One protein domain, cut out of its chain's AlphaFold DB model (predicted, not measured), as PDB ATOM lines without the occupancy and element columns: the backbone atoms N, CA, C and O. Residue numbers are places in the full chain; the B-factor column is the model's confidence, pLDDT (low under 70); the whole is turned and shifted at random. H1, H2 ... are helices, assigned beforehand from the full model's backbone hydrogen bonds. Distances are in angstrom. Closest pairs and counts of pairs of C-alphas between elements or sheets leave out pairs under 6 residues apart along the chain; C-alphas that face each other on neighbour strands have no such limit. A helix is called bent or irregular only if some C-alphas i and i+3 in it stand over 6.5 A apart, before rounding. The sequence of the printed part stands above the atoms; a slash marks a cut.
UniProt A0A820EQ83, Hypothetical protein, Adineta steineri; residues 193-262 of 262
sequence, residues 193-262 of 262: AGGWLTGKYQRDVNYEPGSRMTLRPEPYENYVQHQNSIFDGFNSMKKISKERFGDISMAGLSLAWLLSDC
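AT A GLANCE: This is residues 193 to 262 of the 262 residues of the protein "Hypothetical protein" of Adineta steineri (UniProt A0A820EQ83). One long helix, H4, runs along one side of the domain, with H3 and H5 standing about perpendicular to it, H3 near its first end and H5 by its second half; the short helix H1 sits in the middle, and little H2 lies beyond it. Residues 256 to 262 stick out as a free end. The printed part has 70 residues, with five named helices in the order H1 to H5 and no named strand, class all helix. It is only just compact, close to loose, with a radius of gyration of the C-alphas of 12.9 A, and spans 33 by 24 by 21 A.

IN THESE COORDINATES: Find C-alpha 227 at (-50.182, -33.423, 14.097); from there H4, residues 227 to 245, runs 25.4 A to C-alpha 245 at (-47.330, -53.980, -0.532). H5, residues 250 to 258, covers 12.5 A and ends at (-34.970, -47.810, 8.141). Before H4 look for H3, residues 218 to 225, 11.6 A; H2, residues 212 to 215; and H1, residues 193 to 198. H1 and H3 are irregular: C-alphas 194 and 197, and likewise 219 and 222, are 7.8 A apart.

HOW THE PARTS SIT: H4 touches H5 with residues 237 to 241 alone, about perpendicular at 85 degrees; their closest C-alphas, Lys 238 and Met 250, are 6.9 A apart. H5 touches H1 at Ala 251 and Thr 198, closest C-alphas 4.5 A, a steep tilt of 63 degrees, opposite ways. H1 and H2 only just touch, with 3 pairs of C-alphas within 8 A, the closest Gly 194 and Arg 212 at 6.1 A. H3 is close to but not clearly touching H4, C-alphas of Tyr 223 and Ile 230 being closest at 7.3 A. Every O i to N i+4 pair is within hydrogen-bond range in H4 and H5; H3 has 2 of 4, H1 0 of 2 but 2 of 3 O i to N i+3 pairs, and H2 is too short for an i+4 pair.

THE WHOLE: The farthest C-alphas, Pro 209 and Asp 261, are 36.5 A apart. The printed part has no cut; H1 to H2 is a long link of 13 residues. Mean pLDDT of the printed part is 92.0, with residues 261 to 262 under 70.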
ATOM      1  N   ALA A 193     -41.079 -43.760  16.565       95.69
ATOM      2  CA  ALA A 193     -41.382 -42.423  17.074       95.69
ATOM      3  C   ALA A 193     -42.379 -42.438  18.252       95.69
ATOM      4  O   ALA A 193     -43.455 -41.864  18.182       95.69
ATOM      5  N   GLY A 194     -42.103 -43.201  19.316       93.94
ATOM      6  CA  GLY A 194     -43.030 -43.315  20.461       93.94
ATOM      7  C   GLY A 194     -44.352 -44.035  20.171       93.94
ATOM      8  O   GLY A 194     -45.296 -43.990  20.966       93.94
ATOM      9  N   GLY A 195     -44.415 -44.722  19.033       95.56
ATOM     10  CA  GLY A 195     -45.581 -45.429  18.533       95.56
ATOM     11  C   GLY A 195     -46.442 -44.614  17.568       95.56
ATOM     12  O   GLY A 195     -47.449 -45.134  17.101       95.56
ATOM     13  N   TRP A 196     -46.058 -43.378  17.235       96.31
ATOM     14  CA  TRP A 196     -46.744 -42.582  16.213       96.31
ATOM     15  C   TRP A 196     -46.793 -43.310  14.867       96.31
ATOM     16  O   TRP A 196     -47.848 -43.415  14.245       96.31
ATOM     17  N   LEU A 197     -45.682 -43.935  14.481       96.25
ATOM     18  CA  LEU A 197     -45.553 -44.665  13.219       96.25
ATOM     19  C   LEU A 197     -46.201 -46.061  13.225       96.25
ATOM     20  O   LEU A 197     -46.112 -46.776  12.232       96.25
ATOM     21  N   THR A 198     -46.888 -46.468  14.301       95.06
ATOM     22  CA  THR A 198     -47.708 -47.696  14.268       95.06
ATOM     23  C   THR A 198     -49.124 -47.444  13.762       95.06
ATOM     24  O   THR A 198     -49.851 -48.401  13.510       95.06
ATOM     25  N   GLY A 199     -49.541 -46.177  13.660       91.38
ATOM     26  CA  GLY A 199     -50.912 -45.798  13.317       91.38
ATOM     27  C   GLY A 199     -51.921 -45.939  14.463       91.38
ATOM     28  O   GLY A 199     -53.119 -45.850  14.207       91.38
ATOM     29  N   LYS A 200     -51.464 -46.160  15.708       93.56
ATOM     30  CA  LYS A 200     -52.357 -46.322  16.872       93.56
ATOM     31  C   LYS A 200     -52.965 -45.008  17.375       93.56
ATOM     32  O   LYS A 200     -54.014 -45.038  18.002       93.56
ATOM     33  N   TYR A 201     -52.307 -43.874  17.127       94.44
ATOM     34  CA  TYR A 201     -52.848 -42.553  17.451       94.44
ATOM     35  C   TYR A 201     -53.692 -42.044  16.281       94.44
ATOM     36  O   TYR A 201     -53.344 -42.277  15.120       94.44
ATOM     37  N   GLN A 202     -54.797 -41.365  16.584       91.19
ATOM     38  CA  GLN A 202     -55.742 -40.856  15.592       91.19
ATOM     39  C   GLN A 202     -55.977 -39.360  15.788       91.19
ATOM     40  O   GLN A 202     -55.853 -38.842  16.897       91.19
ATOM     41  N   ARG A 203     -56.310 -38.677  14.690       91.44
ATOM     42  CA  ARG A 203     -56.618 -37.246  14.693       91.44
ATOM     43  C   ARG A 203     -57.849 -36.984  15.558       91.44
ATOM     44  O   ARG A 203     -58.838 -37.696  15.421       91.44
ATOM     45  N   ASP A 204     -57.769 -35.963  16.407       88.62
ATOM     46  CA  ASP A 204     -58.859 -35.508  17.282       88.62
ATOM     47  C   ASP A 204     -59.398 -36.584  18.249       88.62
ATOM     48  O   ASP A 204     -60.499 -36.460  18.784       88.62
ATOM     49  N   VAL A 205     -58.614 -37.639  18.501       93.00
ATOM     50  CA  VAL A 205     -58.923 -38.692  19.474       93.00
ATOM     51  C   VAL A 205     -57.922 -38.617  20.620       93.00
ATOM     52  O   VAL A 205     -56.716 -38.490  20.405       93.00
ATOM     53  N   ASN A 206     -58.421 -38.717  21.850       93.25
ATOM     54  CA  ASN A 206     -57.570 -38.748  23.035       93.25
ATOM     55  C   ASN A 206     -56.633 -39.961  23.012       93.25
ATOM     56  O   ASN A 206     -57.004 -41.049  22.576       93.25
ATOM     57  N   TYR A 207     -55.417 -39.785  23.522       94.31
ATOM     58  CA  TYR A 207     -54.452 -40.874  23.605       94.31
ATOM     59  C   TYR A 207     -54.899 -41.947  24.604       94.31
ATOM     60  O   TYR A 207     -55.286 -41.635  25.729       94.31
ATOM     61  N   GLU A 208     -54.782 -43.212  24.199       91.00
ATOM     62  CA  GLU A 208     -55.132 -44.362  25.038       91.00
ATOM     63  C   GLU A 208     -54.327 -44.384  26.352       91.00
ATOM     64  O   GLU A 208     -53.107 -44.151  26.317       91.00
ATOM     65  N   PRO A 209     -54.953 -44.706  27.501       90.50
ATOM     66  CA  PRO A 209     -54.256 -44.879  28.773       90.50
ATOM     67  C   PRO A 209     -53.112 -45.895  28.681       90.50
ATOM     68  O   PRO A 209     -53.234 -46.942  28.047       90.50
ATOM     69  N   GLY A 210     -51.974 -45.584  29.303       88.00
ATOM     70  CA  GLY A 210     -50.773 -46.427  29.250       88.00
ATOM     71  C   GLY A 210     -49.996 -46.321  27.933       88.00
ATOM     72  O   GLY A 210     -48.892 -46.854  27.815       88.00
ATOM     73  N   SER A 211     -50.509 -45.588  26.938       91.88
ATOM     74  CA  SER A 211     -49.715 -45.235  25.765       91.88
ATOM     75  C   SER A 211     -48.593 -44.270  26.141       91.88
ATOM     76  O   SER A 211     -48.675 -43.521  27.118       91.88
ATOM     77  N   ARG A 212     -47.545 -44.224  25.318       91.38
ATOM     78  CA  ARG A 212     -46.399 -43.350  25.575       91.38
ATOM     79  C   ARG A 212     -46.784 -41.871  25.625       91.38
ATOM     80  O   ARG A 212     -46.202 -41.145  26.413       91.38
ATOM     81  N   MET A 213     -47.804 -41.460  24.871       93.75
ATOM     82  CA  MET A 213     -48.337 -40.096  24.919       93.75
ATOM     83  C   MET A 213     -49.080 -39.767  26.222       93.75
ATOM     84  O   MET A 213     -49.241 -38.597  26.538       93.75
ATOM     85  N   THR A 214     -49.521 -40.768  26.986       92.06
ATOM     86  CA  THR A 214     -50.106 -40.550  28.325       92.06
ATOM     87  C   THR A 214     -49.087 -40.676  29.451       92.06
ATOM     88  O   THR A 214     -49.265 -40.068  30.498       92.06
ATOM     89  N   LEU A 215     -48.023 -41.459  29.245       90.06
ATOM     90  CA  LEU A 215     -46.998 -41.698  30.261       90.06
ATOM     91  C   LEU A 215     -45.854 -40.685  30.192       90.06
ATOM     92  O   LEU A 215     -45.408 -40.216  31.226       90.06
ATOM     93  N   ARG A 216     -45.358 -40.379  28.991       90.19
ATOM     94  CA  ARG A 216     -44.185 -39.526  28.762       90.19
ATOM     95  C   ARG A 216     -44.309 -38.787  27.417       90.19
ATOM     96  O   ARG A 216     -43.669 -39.198  26.439       90.19
ATOM     97  N   PRO A 217     -45.202 -37.784  27.318       91.69
ATOM     98  CA  PRO A 217     -45.469 -37.055  26.077       91.69
ATOM     99  C   PRO A 217     -44.357 -36.089  25.657       91.69
ATOM    100  O   PRO A 217     -44.264 -35.776  24.473       91.69
ATOM    101  N   GLU A 218     -43.526 -35.631  26.592       93.00
ATOM    102  CA  GLU A 218     -42.579 -34.523  26.418       93.00
ATOM    103  C   GLU A 218     -41.638 -34.720  25.212       93.00
ATOM    104  O   GLU A 218     -41.502 -33.806  24.399       93.00
ATOM    105  N   PRO A 219     -41.059 -35.920  24.967       91.44
ATOM    106  CA  PRO A 219     -40.210 -36.150  23.794       91.44
ATOM    107  C   PRO A 219     -40.939 -36.062  22.440       91.44
ATOM    108  O   PRO A 219     -40.296 -36.130  21.395       91.44
ATOM    109  N   TYR A 220     -42.271 -35.984  22.440       93.25
ATOM    110  CA  TYR A 220     -43.125 -36.054  21.253       93.25
ATOM    111  C   TYR A 220     -43.957 -34.785  21.036       93.25
ATOM    112  O   TYR A 220     -44.801 -34.757  20.140       93.25
ATOM    113  N   GLU A 221     -43.721 -33.721  21.809       92.69
ATOM    114  CA  GLU A 221     -44.461 -32.453  21.710       92.69
ATOM    115  C   GLU A 221     -44.423 -31.856  20.303       92.69
ATOM    116  O   GLU A 221     -45.449 -31.406  19.791       92.69
ATOM    117  N   ASN A 222     -43.272 -31.929  19.629       92.31
ATOM    118  CA  ASN A 222     -43.140 -31.462  18.251       92.31
ATOM    119  C   ASN A 222     -44.102 -32.194  17.292       92.31
ATOM    120  O   ASN A 222     -44.630 -31.591  16.358       92.31
ATOM    121  N   TYR A 223     -44.381 -33.480  17.530       93.62
ATOM    122  CA  TYR A 223     -45.344 -34.235  16.721       93.62
ATOM    123  C   TYR A 223     -46.781 -33.799  17.004       93.62
ATOM    124  O   TYR A 223     -47.586 -33.715  16.083       93.62
ATOM    125  N   VAL A 224     -47.093 -33.454  18.255       92.00
ATOM    126  CA  VAL A 224     -48.402 -32.897  18.624       92.00
ATOM    127  C   VAL A 224     -48.625 -31.544  17.945       92.00
ATOM    128  O   VAL A 224     -49.682 -31.317  17.358       92.00
ATOM    129  N   GLN A 225     -47.618 -30.667  17.957       92.50
ATOM    130  CA  GLN A 225     -47.681 -29.349  17.313       92.50
ATOM    131  C   GLN A 225     -47.913 -29.449  15.797       92.50
ATOM    132  O   GLN A 225     -48.635 -28.636  15.223       92.50
ATOM    133  N   HIS A 226     -47.362 -30.482  15.155       93.44
ATOM    134  CA  HIS A 226     -47.468 -30.722  13.713       93.44
ATOM    135  C   HIS A 226     -48.431 -31.867  13.356       93.44
ATOM    136  O   HIS A 226     -48.345 -32.444  12.271       93.44
ATOM    137  N   GLN A 227     -49.373 -32.208  14.241       92.44
ATOM    138  CA  GLN A 227     -50.182 -33.423  14.097       92.44
ATOM    139  C   GLN A 227     -50.967 -33.490  12.779       92.44
ATOM    140  O   GLN A 227     -51.103 -34.563  12.196       92.44
ATOM    141  N   ASN A 228     -51.450 -32.353  12.266       92.56
ATOM    142  CA  ASN A 228     -52.255 -32.325  11.045       92.56
ATOM    143  C   ASN A 228     -51.471 -32.853   9.839       92.56
ATOM    144  O   ASN A 228     -51.924 -33.803   9.197       92.56
ATOM    145  N   SER A 229     -50.275 -32.306   9.597       93.94
ATOM    146  CA  SER A 229     -49.410 -32.734   8.493       93.94
ATOM    147  C   SER A 229     -48.898 -34.161   8.688       93.94
ATOM    148  O   SER A 229     -48.825 -34.922   7.725       93.94
ATOM    149  N   ILE A 230     -48.612 -34.561   9.930       95.19
ATOM    150  CA  ILE A 230     -48.209 -35.933  10.258       95.19
ATOM    151  C   ILE A 230     -49.327 -36.925   9.917       95.19
ATOM    152  O   ILE A 230     -49.078 -37.921   9.237       95.19
ATOM    153  N   PHE A 231     -50.570 -36.645  10.314       96.00
ATOM    154  CA  PHE A 231     -51.712 -37.506   9.998       96.00
ATOM    155  C   PHE A 231     -52.018 -37.555   8.493       96.00
ATOM    156  O   PHE A 231     -52.370 -38.620   7.982       96.00
ATOM    157  N   ASP A 232     -51.832 -36.454   7.758       95.00
ATOM    158  CA  ASP A 232     -51.934 -36.462   6.290       95.00
ATOM    159  C   ASP A 232     -50.843 -37.348   5.656       95.00
ATOM    160  O   ASP A 232     -51.111 -38.139   4.740       95.00
ATOM    161  N   GLY A 233     -49.624 -37.300   6.200       94.62
ATOM    162  CA  GLY A 233     -48.537 -38.215   5.855       94.62
ATOM    163  C   GLY A 233     -48.889 -39.678   6.139       94.62
ATOM    164  O   GLY A 233     -48.663 -40.544   5.294       94.62
ATOM    165  N   PHE A 234     -49.529 -39.969   7.272       95.19
ATOM    166  CA  PHE A 234     -49.972 -41.324   7.617       95.19
ATOM    167  C   PHE A 234     -51.036 -41.855   6.656       95.19
ATOM    168  O   PHE A 234     -50.979 -43.022   6.270       95.19
ATOM    169  N   ASN A 235     -51.976 -41.015   6.217       93.88
ATOM    170  CA  ASN A 235     -52.944 -41.390   5.183       93.88
ATOM    171  C   ASN A 235     -52.240 -41.751   3.867       93.88
ATOM    172  O   ASN A 235     -52.586 -42.748   3.228       93.88
ATOM    173  N   SER A 236     -51.204 -40.992   3.505       93.56
ATOM    174  CA  SER A 236     -50.373 -41.273   2.331       93.56
ATOM    175  C   SER A 236     -49.600 -42.588   2.477       93.56
ATOM    176  O   SER A 236     -49.619 -43.414   1.565       93.56
ATOM    177  N   MET A 237     -48.994 -42.847   3.642       93.69
ATOM    178  CA  MET A 237     -48.318 -44.117   3.936       93.69
ATOM    179  C   MET A 237     -49.268 -45.316   3.855       93.69
ATOM    180  O   MET A 237     -48.923 -46.324   3.244       93.69
ATOM    181  N   LYS A 238     -50.473 -45.215   4.433       93.06
ATOM    182  CA  LYS A 238     -51.494 -46.275   4.366       93.06
ATOM    183  C   LYS A 238     -51.896 -46.569   2.923       93.06
ATOM    184  O   LYS A 238     -51.978 -47.731   2.531       93.06
ATOM    185  N   LYS A 239     -52.090 -45.522   2.115       94.19
ATOM    186  CA  LYS A 239     -52.382 -45.662   0.684       94.19
ATOM    187  C   LYS A 239     -51.251 -46.394  -0.050       94.19
ATOM    188  O   LYS A 239     -51.526 -47.371  -0.738       94.19
ATOM    189  N   ILE A 240     -49.998 -45.979   0.155       92.25
ATOM    190  CA  ILE A 240     -48.818 -46.634  -0.436       92.25
ATOM    191  C   ILE A 240     -48.738 -48.102  -0.011       92.25
ATOM    192  O   ILE A 240     -48.511 -48.965  -0.858       92.25
ATOM    193  N   SER A 241     -48.959 -48.394   1.274       93.38
ATOM    194  CA  SER A 241     -48.946 -49.763   1.791       93.38
ATOM    195  C   SER A 241     -49.966 -50.658   1.084       93.38
ATOM    196  O   SER A 241     -49.628 -51.738   0.592       93.38
ATOM    197  N   LYS A 242     -51.203 -50.173   0.950       94.00
ATOM    198  CA  LYS A 242     -52.276 -50.898   0.271       94.00
ATOM    199  C   LYS A 242     -51.991 -51.105  -1.216       94.00
ATOM    200  O   LYS A 242     -52.188 -52.201  -1.727       94.00
ATOM    201  N   GLU A 243     -51.538 -50.063  -1.908       94.62
ATOM    202  CA  GLU A 243     -51.337 -50.091  -3.361       94.62
ATOM    203  C   GLU A 243     -50.106 -50.896  -3.785       94.62
ATOM    204  O   GLU A 243     -50.122 -51.501  -4.856       94.62
ATOM    205  N   ARG A 244     -49.036 -50.901  -2.979       92.94
ATOM    206  CA  ARG A 244     -47.741 -51.480  -3.378       92.94
ATOM    207  C   ARG A 244     -47.360 -52.755  -2.646       92.94
ATOM    208  O   ARG A 244     -46.589 -53.539  -3.190       92.94
ATOM    209  N   PHE A 245     -47.858 -52.954  -1.430       91.31
ATOM    210  CA  PHE A 245     -47.330 -53.980  -0.532       91.31
ATOM    211  C   PHE A 245     -48.399 -54.919   0.034       91.31
ATOM    212  O   PHE A 245     -48.080 -55.777   0.848       91.31
ATOM    213  N   GLY A 246     -49.657 -54.794  -0.398       89.25
ATOM    214  CA  GLY A 246     -50.728 -55.678   0.063       89.25
ATOM    215  C   GLY A 246     -51.112 -55.454   1.526       89.25
ATOM    216  O   GLY A 246     -51.456 -56.413   2.207       89.25
ATOM    217  N   ASP A 247     -51.073 -54.196   1.983       90.12
ATOM    218  CA  ASP A 247     -51.522 -53.766   3.319       90.12
ATOM    219  C   ASP A 247     -50.588 -54.168   4.480       90.12
ATOM    220  O   ASP A 247     -51.015 -54.567   5.564       90.12
ATOM    221  N   ILE A 248     -49.271 -54.024   4.277       93.94
ATOM    222  CA  ILE A 248     -48.285 -54.109   5.365       93.94
ATOM    223  C   ILE A 248     -48.596 -53.054   6.441       93.94
ATOM    224  O   ILE A 248     -48.944 -51.905   6.149       93.94
ATOM    225  N   SER A 249     -48.427 -53.419   7.713       94.88
ATOM    226  CA  SER A 249     -48.639 -52.485   8.821       94.88
ATOM    227  C   SER A 249     -47.727 -51.255   8.714       94.88
ATOM    228  O   SER A 249     -46.589 -51.339   8.252       94.88
ATOM    229  N   MET A 250     -48.185 -50.099   9.206       94.94
ATOM    230  CA  MET A 250     -47.347 -48.891   9.222       94.94
ATOM    231  C   MET A 250     -46.038 -49.098   9.993       94.94
ATOM    232  O   MET A 250     -45.000 -48.579   9.588       94.94
ATOM    233  N   ALA A 251     -46.075 -49.896  11.066       95.94
ATOM    234  CA  ALA A 251     -44.881 -50.253  11.818       95.94
ATOM    235  C   ALA A 251     -43.904 -51.068  10.959       95.94
ATOM    236  O   ALA A 251     -42.726 -50.727  10.898       95.94
ATOM    237  N   GLY A 252     -44.397 -52.091  10.250       94.88
ATOM    238  CA  GLY A 252     -43.585 -52.897   9.340       94.88
ATOM    239  C   GLY A 252     -42.970 -52.058   8.223       94.88
ATOM    240  O   GLY A 252     -41.772 -52.151   7.983       94.88
ATOM    241  N   LEU A 253     -43.756 -51.171   7.606       94.44
ATOM    242  CA  LEU A 253     -43.268 -50.269   6.562       94.44
ATOM    243  C   LEU A 253     -42.203 -49.292   7.088       94.44
ATOM    244  O   LEU A 253     -41.209 -49.049   6.413       94.44
ATOM    245  N   SER A 254     -42.385 -48.758   8.299       95.31
ATOM    246  CA  SER A 254     -41.433 -47.822   8.915       95.31
ATOM    247  C   SER A 254     -40.106 -48.494   9.271       95.31
ATOM    248  O   SER A 254     -39.047 -47.911   9.062       95.31
ATOM    249  N   LEU A 255     -40.157 -49.729   9.784       95.06
ATOM    250  CA  LEU A 255     -38.959 -50.521  10.064       95.06
ATOM    251  C   LEU A 255     -38.256 -50.949   8.771       95.06
ATOM    252  O   LEU A 255     -37.038 -50.859   8.690       95.06
ATOM    253  N   ALA A 256     -39.010 -51.356   7.746       93.62
ATOM    254  CA  ALA A 256     -38.448 -51.701   6.443       93.62
ATOM    255  C   ALA A 256     -37.763 -50.500   5.775       93.62
ATOM    256  O   ALA A 256     -36.706 -50.665   5.178       93.62
ATOM    257  N   TRP A 257     -38.325 -49.294   5.910       93.25
ATOM    258  CA  TRP A 257     -37.694 -48.069   5.416       93.25
ATOM    259  C   TRP A 257     -36.346 -47.796   6.101       93.25
ATOM    260  O   TRP A 257     -35.374 -47.506   5.415       93.25
ATOM    261  N   LEU A 258     -36.246 -47.971   7.424       92.25
ATOM    262  CA  LEU A 258     -34.970 -47.810   8.141       92.25
ATOM    263  C   LEU A 258     -33.894 -48.810   7.708       92.25
ATOM    264  O   LEU A 258     -32.711 -48.524   7.851       92.25
ATOM    265  N   LEU A 259     -34.305 -49.988   7.239       90.44
ATOM    266  CA  LEU A 259     -33.409 -51.046   6.774       90.44
ATOM    267  C   LEU A 259     -33.133 -50.980   5.269       90.44
ATOM    268  O   LEU A 259     -32.369 -51.798   4.763       90.44
ATOM    269  N   SER A 260     -33.780 -50.068   4.542       88.44
ATOM    270  CA  SER A 260     -33.479 -49.861   3.129       88.44
ATOM    271  C   SER A 260     -32.188 -49.063   2.981       88.44
ATOM    272  O   SER A 260     -31.941 -48.166   3.784       88.44
ATOM    273  N   ASP A 261     -31.389 -49.378   1.957       62.03
ATOM    274  CA  ASP A 261     -30.219 -48.581   1.580       62.03
ATOM    275  C   ASP A 261     -30.683 -47.147   1.252       62.03
ATOM    276  O   ASP A 261     -31.207 -46.887   0.166       62.03
ATOM    277  N   CYS A 262     -30.559 -46.245   2.226       50.94
ATOM    278  CA  CYS A 262     -30.832 -44.812   2.112       50.94
ATOM    279  C   CYS A 262     -29.513 -44.047   2.159       50.94
ATOM    280  O   CYS A 262     -28.699 -44.340   3.067       50.94
TER     281      CYS A 262